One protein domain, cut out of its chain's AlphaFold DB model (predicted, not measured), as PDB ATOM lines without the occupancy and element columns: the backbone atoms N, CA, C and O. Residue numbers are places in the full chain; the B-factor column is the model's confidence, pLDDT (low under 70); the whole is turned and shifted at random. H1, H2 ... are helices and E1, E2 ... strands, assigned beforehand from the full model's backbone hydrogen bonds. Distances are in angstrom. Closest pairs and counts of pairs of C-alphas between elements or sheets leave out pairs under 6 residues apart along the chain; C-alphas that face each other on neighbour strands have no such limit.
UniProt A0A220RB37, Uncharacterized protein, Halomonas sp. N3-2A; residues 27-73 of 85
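Overview. This is residues 27 to 73 of the 85 residues of an uncharacterized protein of Halomonas sp. N3-2A (UniProt A0A220RB37). A small antiparallel sheet of three strands, each folding back beside the one before, forms a meander, E1 E2 E3, and the short helix H1 after it only grazes the sheet. The first printed residues, 27 to 28, fold against E1 in a short antiparallel pairing with its residues 35 to 36. The printed part has 47 residues, with three named strands and then one named helix along the chain; the sheet's order is E1, E2, E3. The class is mixed, helices and strands, with 20 residues, under half, in named elements. The whole is compact, with a radius of gyration of the C-alphas of 10.0 A, and rounded, spanning 25 by 21 by 16 A.

Along the chain. E1, residues 34 to 40, begins at C-alpha 34 (29.222, -84.995, 38.697) and is 16.2 A long. E2, residues 48 to 52, is 13.1 A long. E3, residues 57 to 59, is 6.0 A long. H1, residues 62 to 66, is 6.1 A long and ends at C-alpha 66 (41.663, -75.999, 44.004).

Arrangement. The edge strand E1 and the inner strand E2 form a hairpin, antiparallel at 146 degrees, with N 35 and O 51 within hydrogen-bond range at 2.9 A. E2 and the edge strand E3 form a hairpin, antiparallel at 145 degrees, with N 59 and O 50 within hydrogen-bond range at 2.7 A. H1 is on the sheet but only grazes it, with its residues 62 to 65. The closest C-alphas of E2 and H1, those of Val 50 and Asp 62, are 7.5 A apart. Every O i to N i+4 pair in H1 is within hydrogen-bond range.

Size, cuts and confidence. The two C-alphas farthest apart, those of Asp 30 and Cys 44, are 26.0 A apart. The printed part has no cut. The link from E1 to E2 is short, and those from E2 to E3 and from E3 to H1 are tight. The mean pLDDT of the printed part is 87.9, and no printed residue is under 70.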
ATOM      1  N   TRP A  27      25.320 -80.668  31.907       87.69
ATOM      2  CA  TRP A  27      26.117 -81.718  31.280       87.69
ATOM      3  C   TRP A  27      26.514 -82.734  32.340       87.69
ATOM      4  O   TRP A  27      27.234 -82.408  33.283       87.69
ATOM      5  N   ILE A  28      26.028 -83.962  32.197       87.69
ATOM      6  CA  ILE A  28      26.333 -85.059  33.115       87.69
ATOM      7  C   ILE A  28      27.655 -85.690  32.682       87.69
ATOM      8  O   ILE A  28      27.829 -86.041  31.515       87.69
ATOM      9  N   HIS A  29      28.588 -85.820  33.621       83.88
ATOM     10  CA  HIS A  29      29.856 -86.497  33.382       83.88
ATOM     11  C   HIS A  29      29.615 -88.007  33.223       83.88
ATOM     12  O   HIS A  29      28.738 -88.568  33.877       83.88
ATOM     13  N   ASP A  30      30.417 -88.682  32.404       85.06
ATOM     14  CA  ASP A  30      30.358 -90.138  32.165       85.06
ATOM     15  C   ASP A  30      30.415 -90.998  33.449       85.06
ATOM     16  O   ASP A  30      29.804 -92.061  33.512       85.06
ATOM     17  N   SER A  31      31.068 -90.505  34.506       84.00
ATOM     18  CA  SER A  31      31.084 -91.118  35.842       84.00
ATOM     19  C   SER A  31      29.723 -91.146  36.547       84.00
ATOM     20  O   SER A  31      29.581 -91.849  37.544       84.00
ATOM     21  N   LEU A  32      28.747 -90.349  36.093       82.75
ATOM     22  CA  LEU A  32      27.444 -90.106  36.731       82.75
ATOM     23  C   LEU A  32      27.514 -89.544  38.163       82.75
ATOM     24  O   LEU A  32      26.494 -89.423  38.839       82.75
ATOM     25  N   MET A  33      28.700 -89.151  38.630       83.06
ATOM     26  CA  MET A  33      28.904 -88.604  39.977       83.06
ATOM     27  C   MET A  33      28.865 -87.073  40.009       83.06
ATOM     28  O   MET A  33      28.656 -86.470  41.068       83.06
ATOM     29  N   VAL A  34      29.069 -86.442  38.853       82.50
ATOM     30  CA  VAL A  34      29.222 -84.995  38.697       82.50
ATOM     31  C   VAL A  34      28.434 -84.526  37.480       82.50
ATOM     32  O   VAL A  34      28.403 -85.198  36.451       82.50
ATOM     33  N   ALA A  35      27.825 -83.354  37.593       84.06
ATOM     34  CA  ALA A  35      27.314 -82.604  36.463       84.06
ATOM     35  C   ALA A  35      27.873 -81.181  36.492       84.06
ATOM     36  O   ALA A  35      27.989 -80.570  37.551       84.06
ATOM     37  N   THR A  36      28.192 -80.632  35.330       80.88
ATOM     38  CA  THR A  36      28.505 -79.208  35.185       80.88
ATOM     39  C   THR A  36      27.257 -78.494  34.701       80.88
ATOM     40  O   THR A  36      26.500 -79.049  33.907       80.88
ATOM     41  N   HIS A  37      27.021 -77.270  35.165       81.88
ATOM     42  CA  HIS A  37      25.885 -76.472  34.715       81.88
ATOM     43  C   HIS A  37      26.277 -75.028  34.423       81.88
ATOM     44  O   HIS A  37      27.292 -74.534  34.910       81.88
ATOM     45  N   ASP A  38      25.460 -74.311  33.660       85.44
ATOM     46  CA  ASP A  38      25.750 -72.923  33.278       85.44
ATOM     47  C   ASP A  38      25.494 -71.870  34.382       85.44
ATOM     48  O   ASP A  38      25.698 -70.677  34.148       85.44
ATOM     49  N   TYR A  39      25.131 -72.274  35.609       86.88
ATOM     50  CA  TYR A  39      25.139 -71.344  36.742       86.88
ATOM     51  C   TYR A  39      26.547 -70.847  37.058       86.88
ATOM     52  O   TYR A  39      27.493 -71.626  37.191       86.88
ATOM     53  N   SER A  40      26.663 -69.537  37.268       88.56
ATOM     54  CA  SER A  40      27.915 -68.895  37.647       88.56
ATOM     55  C   SER A  40      28.426 -69.396  38.996       88.56
ATOM     56  O   SER A  40      27.676 -69.523  39.965       88.56
ATOM     57  N   CYS A  41      29.736 -69.607  39.086       89.44
ATOM     58  CA  CYS A  41      30.414 -69.917  40.331       89.44
ATOM     59  C   CYS A  41      30.153 -68.808  41.366       89.44
ATOM     60  O   CYS A  41      30.409 -67.635  41.074       89.44
ATOM     61  N   PRO A  42      29.721 -69.148  42.594       87.94
ATOM     62  CA  PRO A  42      29.413 -68.153  43.622       87.94
ATOM     63  C   PRO A  42      30.649 -67.388  44.118       87.94
ATOM     64  O   PRO A  42      30.502 -66.320  44.705       87.94
ATOM     65  N   VAL A  43      31.856 -67.916  43.879       91.75
ATOM     66  CA  VAL A  43      33.125 -67.315  44.308       91.75
ATOM     67  C   VAL A  43      33.658 -66.353  43.247       91.75
ATOM     68  O   VAL A  43      33.736 -65.154  43.492       91.75
ATOM     69  N   CYS A  44      34.016 -66.856  42.059       91.69
ATOM     70  CA  CYS A  44      34.660 -66.031  41.032       91.69
ATOM     71  C   CYS A  44      33.684 -65.349  40.072       91.69
ATOM     72  O   CYS A  44      34.061 -64.376  39.431       91.69
ATOM     73  N   ARG A  45      32.444 -65.847  39.947       88.88
ATOM     74  CA  ARG A  45      31.418 -65.373  38.996       88.88
ATOM     75  C   ARG A  45      31.820 -65.403  37.509       88.88
ATOM     76  O   ARG A  45      31.053 -64.925  36.681       88.88
ATOM     77  N   THR A  46      32.973 -65.985  37.180       89.69
ATOM     78  CA  THR A  46      33.490 -66.109  35.808       89.69
ATOM     79  C   THR A  46      33.249 -67.503  35.236       89.69
ATOM     80  O   THR A  46      32.768 -67.636  34.118       89.69
ATOM     81  N   ASN A  47      33.547 -68.543  36.018       90.75
ATOM     82  CA  ASN A  47      33.420 -69.940  35.594       90.75
ATOM     83  C   ASN A  47      32.079 -70.534  36.041       90.75
ATOM     84  O   ASN A  47      31.450 -70.024  36.970       90.75
ATOM     85  N   SER A  48      31.682 -71.651  35.436       90.56
ATOM     86  CA  SER A  48      30.521 -72.444  35.851       90.56
ATOM     87  C   SER A  48      30.737 -73.151  37.190       90.56
ATOM     88  O   SER A  48      31.822 -73.662  37.466       90.56
ATOM     89  N   ALA A  49      29.703 -73.192  38.029       90.25
ATOM     90  CA  ALA A  49      29.671 -74.046  39.211       90.25
ATOM     91  C   ALA A  49      29.441 -75.523  38.831       90.25
ATOM     92  O   ALA A  49      29.015 -75.850  37.720       90.25
ATOM     93  N   VAL A  50      29.774 -76.412  39.768       89.88
ATOM     94  CA  VAL A  50      29.747 -77.867  39.583       89.88
ATOM     95  C   VAL A  50      28.685 -78.464  40.495       89.88
ATOM     96  O   VAL A  50      28.699 -78.209  41.691       89.88
ATOM     97  N   LEU A  51      27.795 -79.298  39.973       88.12
ATOM     98  CA  LEU A  51      26.824 -80.050  40.758       88.12
ATOM     99  C   LEU A  51      27.370 -81.435  41.094       88.12
ATOM    100  O   LEU A  51      27.673 -82.249  40.221       88.12
ATOM    101  N   TRP A  52      27.435 -81.736  42.383       87.19
ATOM    102  CA  TRP A  52      27.674 -83.086  42.866       87.19
ATOM    103  C   TRP A  52      26.359 -83.854  42.930       87.19
ATOM    104  O   TRP A  52      25.479 -83.546  43.732       87.19
ATOM    105  N   LEU A  53      26.226 -84.881  42.090       85.38
ATOM    106  CA  LEU A  53      24.970 -85.622  41.953       85.38
ATOM    107  C   LEU A  53      24.676 -86.512  43.167       85.38
ATOM    108  O   LEU A  53      23.519 -86.708  43.520       85.38
ATOM    109  N   HIS A  54      25.709 -86.989  43.863       82.62
ATOM    110  CA  HIS A  54      25.555 -87.881  45.017       82.62
ATOM    111  C   HIS A  54      24.909 -87.220  46.250       82.62
ATOM    112  O   HIS A  54      24.364 -87.917  47.101       82.62
ATOM    113  N   ASN A  55      24.990 -85.891  46.382       82.88
ATOM    114  CA  ASN A  55      24.435 -85.156  47.525       82.88
ATOM    115  C   ASN A  55      23.638 -83.899  47.138       82.88
ATOM    116  O   ASN A  55      23.154 -83.192  48.024       82.88
ATOM    117  N   GLY A  56      23.506 -83.612  45.841       83.31
ATOM    118  CA  GLY A  56      22.786 -82.452  45.318       83.31
ATOM    119  C   GLY A  56      23.451 -81.105  45.616       83.31
ATOM    120  O   GLY A  56      22.797 -80.071  45.491       83.31
ATOM    121  N   MET A  57      24.718 -81.082  46.041       86.38
ATOM    122  CA  MET A  57      25.414 -79.835  46.357       86.38
ATOM    123  C   MET A  57      25.941 -79.180  45.083       86.38
ATOM    124  O   MET A  57      26.777 -79.752  44.384       86.38
ATOM    125  N   MET A  58      25.516 -77.942  44.823       88.19
ATOM    126  CA  MET A  58      26.276 -77.059  43.942       88.19
ATOM    127  C   MET A  58      27.544 -76.633  44.662       88.19
ATOM    128  O   MET A  58      27.479 -76.129  45.775       88.19
ATOM    129  N   GLN A  59      28.683 -76.834  44.027       90.44
ATOM    130  CA  GLN A  59      30.005 -76.465  44.493       90.44
ATOM    131  C   GLN A  59      30.568 -75.322  43.639       90.44
ATOM    132  O   GLN A  59      30.138 -75.116  42.498       90.44
ATOM    133  N   PRO A  60      31.561 -74.575  44.154       92.88
ATOM    134  CA  PRO A  60      32.344 -73.663  43.331       92.88
ATOM    135  C   PRO A  60      32.972 -74.374  42.121       92.88
ATOM    136  O   PRO A  60      33.101 -75.599  42.100       92.88
ATOM    137  N   CYS A  61      33.392 -73.595  41.120       91.81
ATOM    138  CA  CYS A  61      34.131 -74.126  39.976       91.81
ATOM    139  C   CYS A  61      35.418 -74.834  40.433       91.81
ATOM    140  O   CYS A  61      35.943 -74.541  41.514       91.81
ATOM    141  N   ASP A  62      35.952 -75.729  39.601       89.94
ATOM    142  CA  ASP A  62      37.143 -76.516  39.948       89.94
ATOM    143  C   ASP A  62      38.352 -75.639  40.303       89.94
ATOM    144  O   ASP A  62      39.088 -75.948  41.241       89.94
ATOM    145  N   GLU A  63      38.510 -74.488  39.643       94.44
ATOM    146  CA  GLU A  63      39.574 -73.533  39.962       94.44
ATOM    147  C   GLU A  63      39.436 -72.981  41.391       94.44
ATOM    148  O   GLU A  63      40.401 -72.971  42.154       94.44
ATOM    149  N   CYS A  64      38.241 -72.554  41.802       95.06
ATOM    150  CA  CYS A  64      38.010 -72.085  43.169       95.06
ATOM    151  C   CYS A  64      38.149 -73.228  44.182       95.06
ATOM    152  O   CYS A  64      38.730 -73.034  45.247       95.06
ATOM    153  N   ARG A  65      37.704 -74.438  43.844       93.31
ATOM    154  CA  ARG A  65      37.899 -75.609  44.707       93.31
ATOM    155  C   ARG A  65      39.373 -75.943  44.913       93.31
ATOM    156  O   ARG A  65      39.764 -76.246  46.034       93.31
ATOM    157  N   SER A  66      40.209 -75.807  43.881       94.38
ATOM    158  CA  SER A  66      41.663 -75.999  44.004       94.38
ATOM    159  C   SER A  66      42.326 -74.998  44.963       94.38
ATOM    160  O   SER A  66      43.366 -75.294  45.544       94.38
ATOM    161  N   LYS A  67      41.689 -73.838  45.186       96.44
ATOM    162  CA  LYS A  67      42.103 -72.805  46.151       96.44
ATOM    163  C   LYS A  67      41.507 -73.018  47.552       96.44
ATOM    164  O   LYS A  67      41.703 -72.176  48.421       96.44
ATOM    165  N   GLY A  68      40.772 -74.112  47.770       94.81
ATOM    166  CA  GLY A  68      40.178 -74.472  49.061       94.81
ATOM    167  C   GLY A  68      38.768 -73.930  49.306       94.81
ATOM    168  O   GLY A  68      38.272 -74.036  50.423       94.81
ATOM    169  N   TYR A  69      38.100 -73.350  48.301       93.88
ATOM    170  CA  TYR A  69      36.706 -72.931  48.459       93.88
ATOM    171  C   TYR A  69      35.756 -74.126  48.334       93.88
ATOM    172  O   TYR A  69      35.729 -74.802  47.305       93.88
ATOM    173  N   GLU A  70      34.906 -74.317  49.337       90.31
ATOM    174  CA  GLU A  70      33.861 -75.341  49.355       90.31
ATOM    175  C   GLU A  70      32.536 -74.774  49.871       90.31
ATOM    176  O   GLU A  70      32.503 -73.857  50.697       90.31
ATOM    177  N   LEU A  71      31.424 -75.319  49.379       86.69
ATOM    178  CA  LEU A  71      30.111 -75.051  49.946       86.69
ATOM    179  C   LEU A  71      29.800 -76.084  51.025       86.69
ATOM    180  O   LEU A  71      29.713 -77.284  50.762       86.69
ATOM    181  N   VAL A  72      29.591 -75.591  52.245       82.88
ATOM    182  CA  VAL A  72      29.252 -76.407  53.410       82.88
ATOM    183  C   VAL A  72      27.767 -76.252  53.713       82.88
ATOM    184  O   VAL A  72      27.270 -75.146  53.941       82.88
ATOM    185  N   LYS A  73      27.039 -77.371  53.755       73.94
ATOM    186  CA  LYS A  73      25.652 -77.377  54.225       73.94
ATOM    187  C   LYS A  73      25.640 -77.099  55.727       73.94
ATOM    188  O   LYS A  73      26.037 -77.943  56.526       73.94
TER     189      LYS A  73